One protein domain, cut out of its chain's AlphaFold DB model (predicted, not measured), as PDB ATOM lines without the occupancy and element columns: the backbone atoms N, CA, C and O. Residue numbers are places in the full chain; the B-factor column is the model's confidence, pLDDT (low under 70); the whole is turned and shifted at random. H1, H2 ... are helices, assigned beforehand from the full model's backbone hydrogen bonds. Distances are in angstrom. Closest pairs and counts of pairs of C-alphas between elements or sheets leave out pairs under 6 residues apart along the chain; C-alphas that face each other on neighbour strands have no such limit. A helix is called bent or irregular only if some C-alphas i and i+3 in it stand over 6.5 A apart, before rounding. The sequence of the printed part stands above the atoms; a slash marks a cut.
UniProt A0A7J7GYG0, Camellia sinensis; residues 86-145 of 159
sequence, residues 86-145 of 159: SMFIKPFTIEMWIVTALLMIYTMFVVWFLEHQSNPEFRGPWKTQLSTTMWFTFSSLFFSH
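This is residues 86 to 145 of the 159 residues of a protein of Camellia sinensis (UniProt A0A7J7GYG0). Two helices make an open V with unequal arms: the long H2 is one arm and the shorter H4 the other, and the short turn H3 joins them at the closed end. H1, a single short turn, sits beyond the far end of H2, and the space between the arms is empty. The printed part has 60 residues with four named helices, in the order H1, H2, H3, H4, and no named strand; the class is all helix. The whole is only just loose, close to extended, with a radius of gyration of the C-alphas of 15.3 A, and its outline is only just flat, with spans of 46 by 31 by 15 A.

The longest helix is H2, residues 94 to 118. It only just touches H3, residues 120 to 123, with 3 pairs of C-alphas within 8 A. They touch only at the corner by their link, H2 with residues 115 to 116 alone, and the closest C-alphas are those of His 116 and Phe 122, 6.2 A apart. H4, residues 126 to 143, is only just apart from H2, with 8.3 A between their closest C-alphas. H3 and H4 are apart too. H1, residues 86 to 89, is apart from H2, H3 and H4. Every O i to N i+4 pair is within hydrogen-bond range in H4, and 20 of 21 are in H2; H1 and H3 are too short for such a pair.

H2 measures 36.6 A from C-alpha 94 at (-26.636, -1.777, 31.761) to C-alpha 118 at (-7.709, -30.022, 45.400). H4 measures 26.1 A and ends at C-alpha 143, (-22.755, -28.823, 16.169). H3 measures 6.2 A between C-alphas 120 and 123, and with that distance it is neither bent nor irregular, but only just. H1 measures 5.2 A and begins at C-alpha 86, (-29.131, -1.753, 18.485).

The two C-alphas farthest apart are those of Met 87 and Pro 120, at 46.3 A, while those of Ser 86 and His 145, the first and last printed, are 26.6 A apart. Residues 86 to 107, 116 to 121 and 131 to 145 stand free. The printed part has no cut, and the links H1 to H2, H2 to H3 and H3 to H4 are tight. The mean pLDDT of the printed part is 73.2; 26 residues are under 70, namely 86 to 92, 116 to 130 and 142 to 145.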
ATOM      1  N   SER A  86     -28.921  -2.303  17.136       63.16
ATOM      2  CA  SER A  86     -29.131  -1.753  18.485       63.16
ATOM      3  C   SER A  86     -30.440  -2.243  19.121       63.16
ATOM      4  O   SER A  86     -30.591  -2.215  20.341       63.16
ATOM      5  N   MET A  87     -31.371  -2.792  18.329       66.62
ATOM      6  CA  MET A  87     -32.610  -3.392  18.845       66.62
ATOM      7  C   MET A  87     -32.355  -4.623  19.726       66.62
ATOM      8  O   MET A  87     -33.125  -4.858  20.651       66.62
ATOM      9  N   PHE A  88     -31.268  -5.368  19.490       66.06
ATOM     10  CA  PHE A  88     -30.893  -6.536  20.299       66.06
ATOM     11  C   PHE A  88     -30.155  -6.175  21.594       66.06
ATOM     12  O   PHE A  88     -30.222  -6.930  22.560       66.06
ATOM     13  N   ILE A  89     -29.495  -5.014  21.643       69.94
ATOM     14  CA  ILE A  89     -28.857  -4.489  22.862       69.94
ATOM     15  C   ILE A  89     -29.896  -3.781  23.747       69.94
ATOM     16  O   ILE A  89     -29.795  -3.815  24.967       69.94
ATOM     17  N   LYS A  90     -30.942  -3.203  23.141       64.31
ATOM     18  CA  LYS A  90     -32.057  -2.518  23.816       64.31
ATOM     19  C   LYS A  90     -32.705  -3.294  24.985       64.31
ATOM     20  O   LYS A  90     -32.990  -2.650  25.992       64.31
ATOM     21  N   PRO A  91     -32.946  -4.621  24.908       66.38
ATOM     22  CA  PRO A  91     -33.482  -5.383  26.039       66.38
ATOM     23  C   PRO A  91     -32.450  -5.689  27.138       66.38
ATOM     24  O   PRO A  91     -32.845  -6.032  28.248       66.38
ATOM     25  N   PHE A  92     -31.146  -5.553  26.874       69.25
ATOM     26  CA  PHE A  92     -30.098  -5.708  27.881       69.25
ATOM     27  C   PHE A  92     -29.731  -4.344  28.475       69.25
ATOM     28  O   PHE A  92     -28.814  -3.657  28.019       69.25
ATOM     29  N   THR A  93     -30.454  -3.942  29.520       77.38
ATOM     30  CA  THR A  93     -30.107  -2.762  30.326       77.38
ATOM     31  C   THR A  93     -28.697  -2.911  30.919       77.38
ATOM     32  O   THR A  93     -28.261  -4.025  31.203       77.38
ATOM     33  N   ILE A  94     -27.983  -1.800  31.144       81.56
ATOM     34  CA  ILE A  94     -26.636  -1.777  31.761       81.56
ATOM     35  C   ILE A  94     -26.601  -2.577  33.077       81.56
ATOM     36  O   ILE A  94     -25.656  -3.320  33.320       81.56
ATOM     37  N   GLU A  95     -27.676  -2.515  33.865       84.31
ATOM     38  CA  GLU A  95     -27.877  -3.332  35.072       84.31
ATOM     39  C   GLU A  95     -27.718  -4.840  34.806       84.31
ATOM     40  O   GLU A  95     -27.002  -5.535  35.524       84.31
ATOM     41  N   MET A  96     -28.311  -5.356  33.725       86.06
ATOM     42  CA  MET A  96     -28.226  -6.777  33.364       86.06
ATOM     43  C   MET A  96     -26.809  -7.175  32.945       86.06
ATOM     44  O   MET A  96     -26.368  -8.287  33.238       86.06
ATOM     45  N   TRP A  97     -26.068  -6.264  32.307       85.69
ATOM     46  CA  TRP A  97     -24.655  -6.479  31.986       85.69
ATOM     47  C   TRP A  97     -23.796  -6.571  33.244       85.69
ATOM     48  O   TRP A  97     -22.953  -7.463  33.336       85.69
ATOM     49  N   ILE A  98     -24.039  -5.704  34.230       89.94
ATOM     50  CA  ILE A  98     -23.332  -5.730  35.516       89.94
ATOM     51  C   ILE A  98     -23.632  -7.035  36.257       89.94
ATOM     52  O   ILE A  98     -22.704  -7.721  36.679       89.94
ATOM     53  N   VAL A  99     -24.904  -7.430  36.356       91.75
ATOM     54  CA  VAL A  99     -25.308  -8.692  36.998       91.75
ATOM     55  C   VAL A  99     -24.672  -9.898  36.299       91.75
ATOM     56  O   VAL A  99     -24.142 -10.787  36.964       91.75
ATOM     57  N   THR A 100     -24.652  -9.909  34.964       87.81
ATOM     58  CA  THR A 100     -24.023 -10.983  34.178       87.81
ATOM     59  C   THR A 100     -22.512 -11.044  34.419       87.81
ATOM     60  O   THR A 100     -21.967 -12.126  34.637       87.81
ATOM     61  N   ALA A 101     -21.829  -9.896  34.444       87.69
ATOM     62  CA  ALA A 101     -20.401  -9.826  34.740       87.69
ATOM     63  C   ALA A 101     -20.085 -10.296  36.170       87.69
ATOM     64  O   ALA A 101     -19.143 -11.060  36.376       87.69
ATOM     65  N   LEU A 102     -20.901  -9.901  37.153       93.62
ATOM     66  CA  LEU A 102     -20.763 -10.342  38.542       93.62
ATOM     67  C   LEU A 102     -20.955 -11.856  38.683       93.62
ATOM     68  O   LEU A 102     -20.140 -12.510  39.328       93.62
ATOM     69  N   LEU A 103     -21.978 -12.431  38.045       89.62
ATOM     70  CA  LEU A 103     -22.211 -13.880  38.033       89.62
ATOM     71  C   LEU A 103     -21.061 -14.642  37.362       89.62
ATOM     72  O   LEU A 103     -20.645 -15.703  37.838       89.62
ATOM     73  N   MET A 104     -20.501 -14.092  36.287       85.31
ATOM     74  CA  MET A 104     -19.347 -14.675  35.611       85.31
ATOM     75  C   MET A 104     -18.106 -14.685  36.518       85.31
ATOM     76  O   MET A 104     -17.448 -15.714  36.646       85.31
ATOM     77  N   ILE A 105     -17.817 -13.583  37.215       87.31
ATOM     78  CA  ILE A 105     -16.697 -13.507  38.166       87.31
ATOM     79  C   ILE A 105     -16.935 -14.423  39.375       87.31
ATOM     80  O   ILE A 105     -16.012 -15.091  39.837       87.31
ATOM     81  N   TYR A 106     -18.169 -14.497  39.876       89.25
ATOM     82  CA  TYR A 106     -18.526 -15.364  40.998       89.25
ATOM     83  C   TYR A 106     -18.293 -16.841  40.669       89.25
ATOM     84  O   TYR A 106     -17.636 -17.550  41.429       89.25
ATOM     85  N   THR A 107     -18.770 -17.303  39.513       81.00
ATOM     86  CA  THR A 107     -18.566 -18.695  39.083       81.00
ATOM     87  C   THR A 107     -17.089 -19.006  38.822       81.00
ATOM     88  O   THR A 107     -16.627 -20.070  39.227       81.00
ATOM     89  N   MET A 108     -16.313 -18.064  38.262       76.75
ATOM     90  CA  MET A 108     -14.848 -18.177  38.186       76.75
ATOM     91  C   MET A 108     -14.212 -18.362  39.568       76.75
ATOM     92  O   MET A 108     -13.378 -19.245  39.747       76.75
ATOM     93  N   PHE A 109     -14.600 -17.543  40.546       83.94
ATOM     94  CA  PHE A 109     -14.041 -17.605  41.894       83.94
ATOM     95  C   PHE A 109     -14.376 -18.925  42.596       83.94
ATOM     96  O   PHE A 109     -13.507 -19.511  43.233       83.94
ATOM     97  N   VAL A 110     -15.608 -19.418  42.453       84.12
ATOM     98  CA  VAL A 110     -16.035 -20.694  43.045       84.12
ATOM     99  C   VAL A 110     -15.258 -21.865  42.447       84.12
ATOM    100  O   VAL A 110     -14.743 -22.693  43.199       84.12
ATOM    101  N   VAL A 111     -15.127 -21.924  41.117       78.75
ATOM    102  CA  VAL A 111     -14.336 -22.970  40.448       78.75
ATOM    103  C   VAL A 111     -12.868 -22.873  40.864       78.75
ATOM    104  O   VAL A 111     -12.271 -23.891  41.203       78.75
ATOM    105  N   TRP A 112     -12.306 -21.659  40.947       75.56
ATOM    106  CA  TRP A 112     -10.941 -21.460  41.448       75.56
ATOM    107  C   TRP A 112     -10.779 -21.987  42.849       75.56
ATOM    108  O   TRP A 112      -9.881 -22.780  43.088       75.56
ATOM    109  N   PHE A 113     -11.653 -21.593  43.763       78.75
ATOM    110  CA  PHE A 113     -11.543 -21.979  45.156       78.75
ATOM    111  C   PHE A 113     -11.603 -23.504  45.340       78.75
ATOM    112  O   PHE A 113     -10.769 -24.068  46.049       78.75
ATOM    113  N   LEU A 114     -12.540 -24.174  44.661       77.81
ATOM    114  CA  LEU A 114     -12.719 -25.626  44.751       77.81
ATOM    115  C   LEU A 114     -11.551 -26.400  44.126       77.81
ATOM    116  O   LEU A 114     -11.055 -27.367  44.703       77.81
ATOM    117  N   GLU A 115     -11.096 -25.981  42.950       70.12
ATOM    118  CA  GLU A 115     -10.101 -26.726  42.182       70.12
ATOM    119  C   GLU A 115      -8.664 -26.406  42.625       70.12
ATOM    120  O   GLU A 115      -7.806 -27.291  42.649       70.12
ATOM    121  N   HIS A 116      -8.419 -25.176  43.096       69.50
ATOM    122  CA  HIS A 116      -7.142 -24.749  43.670       69.50
ATOM    123  C   HIS A 116      -6.816 -25.469  44.981       69.50
ATOM    124  O   HIS A 116      -5.649 -25.754  45.241       69.50
ATOM    125  N   GLN A 117      -7.827 -25.787  45.798       68.50
ATOM    126  CA  GLN A 117      -7.611 -26.553  47.025       68.50
ATOM    127  C   GLN A 117      -7.241 -28.013  46.728       68.50
ATOM    128  O   GLN A 117      -6.482 -28.618  47.485       68.50
ATOM    129  N   SER A 118      -7.772 -28.580  45.640       65.31
ATOM    130  CA  SER A 118      -7.709 -30.022  45.400       65.31
ATOM    131  C   SER A 118      -6.594 -30.470  44.452       65.31
ATOM    132  O   SER A 118      -6.217 -31.636  44.536       65.31
ATOM    133  N   ASN A 119      -6.056 -29.614  43.565       58.47
ATOM    134  CA  ASN A 119      -5.077 -30.041  42.553       58.47
ATOM    135  C   ASN A 119      -3.938 -29.023  42.290       58.47
ATOM    136  O   ASN A 119      -4.196 -27.899  41.857       58.47
ATOM    137  N   PRO A 120      -2.653 -29.413  42.436       60.66
ATOM    138  CA  PRO A 120      -1.504 -28.532  42.187       60.66
ATOM    139  C   PRO A 120      -1.229 -28.230  40.697       60.66
ATOM    140  O   PRO A 120      -0.535 -27.259  40.397       60.66
ATOM    141  N   GLU A 121      -1.795 -29.011  39.769       59.34
ATOM    142  CA  GLU A 121      -1.706 -28.824  38.305       59.34
ATOM    143  C   GLU A 121      -2.531 -27.614  37.806       59.34
ATOM    144  O   GLU A 121      -2.238 -27.031  36.762       59.34
ATOM    145  N   PHE A 122      -3.518 -27.151  38.585       55.56
ATOM    146  CA  PHE A 122      -4.378 -25.998  38.261       55.56
ATOM    147  C   PHE A 122      -3.746 -24.629  38.587       55.56
ATOM    148  O   PHE A 122      -4.422 -23.606  38.687       55.56
ATOM    149  N   ARG A 123      -2.415 -24.583  38.718       58.59
ATOM    150  CA  ARG A 123      -1.623 -23.343  38.837       58.59
ATOM    151  C   ARG A 123      -1.427 -22.600  37.506       58.59
ATOM    152  O   ARG A 123      -0.800 -21.542  37.493       58.59
ATOM    153  N   GLY A 124      -1.926 -23.143  36.396       62.47
ATOM    154  CA  GLY A 124      -1.863 -22.506  35.080       62.47
ATOM    155  C   GLY A 124      -2.749 -21.251  34.947       62.47
ATOM    156  O   GLY A 124      -3.593 -20.981  35.803       62.47
ATOM    157  N   PRO A 125      -2.585 -20.452  33.873       63.69
ATOM    158  CA  PRO A 125      -3.323 -19.204  33.697       63.69
ATOM    159  C   PRO A 125      -4.831 -19.448  33.546       63.69
ATOM    160  O   PRO A 125      -5.293 -20.037  32.570       63.69
ATOM    161  N   TRP A 126      -5.601 -18.891  34.478       65.06
ATOM    162  CA  TRP A 126      -7.067 -18.962  34.574       65.06
ATOM    163  C   TRP A 126      -7.823 -18.598  33.291       65.06
ATOM    164  O   TRP A 126      -8.893 -19.128  32.995       65.06
ATOM    165  N   LYS A 127      -7.237 -17.713  32.482       62.06
ATOM    166  CA  LYS A 127      -7.816 -17.271  31.207       62.06
ATOM    167  C   LYS A 127      -7.868 -18.393  30.169       62.06
ATOM    168  O   LYS A 127      -8.797 -18.436  29.368       62.06
ATOM    169  N   THR A 128      -6.898 -19.303  30.191       66.06
ATOM    170  CA  THR A 128      -6.776 -20.365  29.187       66.06
ATOM    171  C   THR A 128      -7.828 -21.447  29.402       66.06
ATOM    172  O   THR A 128      -8.420 -21.904  28.431       66.06
ATOM    173  N   GLN A 129      -8.125 -21.792  30.661       67.50
ATOM    174  CA  GLN A 129      -9.138 -22.797  31.006       67.50
ATOM    175  C   GLN A 129     -10.566 -22.333  30.726       67.50
ATOM    176  O   GLN A 129     -11.361 -23.095  30.181       67.50
ATOM    177  N   LEU A 130     -10.897 -21.072  31.019       69.50
ATOM    178  CA  LEU A 130     -12.204 -20.551  30.619       69.50
ATOM    179  C   LEU A 130     -12.355 -20.488  29.106       69.50
ATOM    180  O   LEU A 130     -13.426 -20.800  28.595       69.50
ATOM    181  N   SER A 131     -11.291 -20.114  28.392       71.25
ATOM    182  CA  SER A 131     -11.318 -20.079  26.934       71.25
ATOM    183  C   SER A 131     -11.597 -21.462  26.351       71.25
ATOM    184  O   SER A 131     -12.391 -21.563  25.421       71.25
ATOM    185  N   THR A 132     -10.993 -22.528  26.884       73.69
ATOM    186  CA  THR A 132     -11.243 -23.893  26.402       73.69
ATOM    187  C   THR A 132     -12.636 -24.393  26.761       73.69
ATOM    188  O   THR A 132     -13.289 -24.976  25.897       73.69
ATOM    189  N   THR A 133     -13.139 -24.130  27.971       74.50
ATOM    190  CA  THR A 133     -14.505 -24.532  28.348       74.50
ATOM    191  C   THR A 133     -15.551 -23.776  27.529       74.50
ATOM    192  O   THR A 133     -16.444 -24.399  26.960       74.50
ATOM    193  N   MET A 134     -15.404 -22.455  27.371       73.06
ATOM    194  CA  MET A 134     -16.283 -21.648  26.517       73.06
ATOM    195  C   MET A 134     -16.246 -22.113  25.059       73.06
ATOM    196  O   MET A 134     -17.297 -22.276  24.438       73.06
ATOM    197  N   TRP A 135     -15.053 -22.371  24.518       77.06
ATOM    198  CA  TRP A 135     -14.877 -22.867  23.152       77.06
ATOM    199  C   TRP A 135     -15.528 -24.238  22.938       77.06
ATOM    200  O   TRP A 135     -16.144 -24.486  21.898       77.06
ATOM    201  N   PHE A 136     -15.439 -25.119  23.935       74.19
ATOM    202  CA  PHE A 136     -16.065 -26.435  23.902       74.19
ATOM    203  C   PHE A 136     -17.597 -26.342  23.939       74.19
ATOM    204  O   PHE A 136     -18.269 -26.952  23.106       74.19
ATOM    205  N   THR A 137     -18.159 -25.528  24.840       75.19
ATOM    206  CA  THR A 137     -19.609 -25.289  24.918       75.19
ATOM    207  C   THR A 137     -20.145 -24.676  23.625       75.19
ATOM    208  O   THR A 137     -21.175 -25.117  23.119       75.19
ATOM    209  N   PHE A 138     -19.420 -23.716  23.044       74.50
ATOM    210  CA  PHE A 138     -19.766 -23.107  21.762       74.50
ATOM    211  C   PHE A 138     -19.743 -24.139  20.624       74.50
ATOM    212  O   PHE A 138     -20.719 -24.278  19.891       74.50
ATOM    213  N   SER A 139     -18.679 -24.940  20.525       76.88
ATOM    214  CA  SER A 139     -18.567 -26.000  19.512       76.88
ATOM    215  C   SER A 139     -19.704 -27.026  19.622       76.88
ATOM    216  O   SER A 139     -20.272 -27.431  18.611       76.88
ATOM    217  N   SER A 140     -20.087 -27.411  20.844       74.19
ATOM    218  CA  SER A 140     -21.200 -28.335  21.096       74.19
ATOM    219  C   SER A 140     -22.561 -27.752  20.685       74.19
ATOM    220  O   SER A 140     -23.341 -28.430  20.011       74.19
ATOM    221  N   LEU A 141     -22.826 -26.484  21.021       71.25
ATOM    222  CA  LEU A 141     -24.102 -25.814  20.743       71.25
ATOM    223  C   LEU A 141     -24.366 -25.675  19.235       71.25
ATOM    224  O   LEU A 141     -25.467 -25.965  18.766       71.25
ATOM    225  N   PHE A 142     -23.346 -25.285  18.464       65.06
ATOM    226  CA  PHE A 142     -23.463 -25.124  17.011       65.06
ATOM    227  C   PHE A 142     -23.423 -26.460  16.254       65.06
ATOM    228  O   PHE A 142     -24.059 -26.587  15.208       65.06
ATOM    229  N   PHE A 143     -22.756 -27.491  16.785       59.00
ATOM    230  CA  PHE A 143     -22.755 -28.823  16.169       59.00
ATOM    231  C   PHE A 143     -24.060 -29.603  16.411       59.00
ATOM    232  O   PHE A 143     -24.429 -30.460  15.605       59.00
ATOM    233  N   SER A 144     -24.814 -29.281  17.471       53.62
ATOM    234  CA  SER A 144     -26.100 -29.930  17.763       53.62
ATOM    235  C   SER A 144     -27.215 -29.581  16.758       53.62
ATOM    236  O   SER A 144     -28.227 -30.282  16.710       53.62
ATOM    237  N   HIS A 145     -27.040 -28.549  15.923       56.66
ATOM    238  CA  HIS A 145     -28.029 -28.079  14.943       56.66
ATOM    239  C   HIS A 145     -27.651 -28.440  13.495       56.66
ATOM    240  O   HIS A 145     -27.531 -27.580  12.630       56.66
TER     241      HIS A 145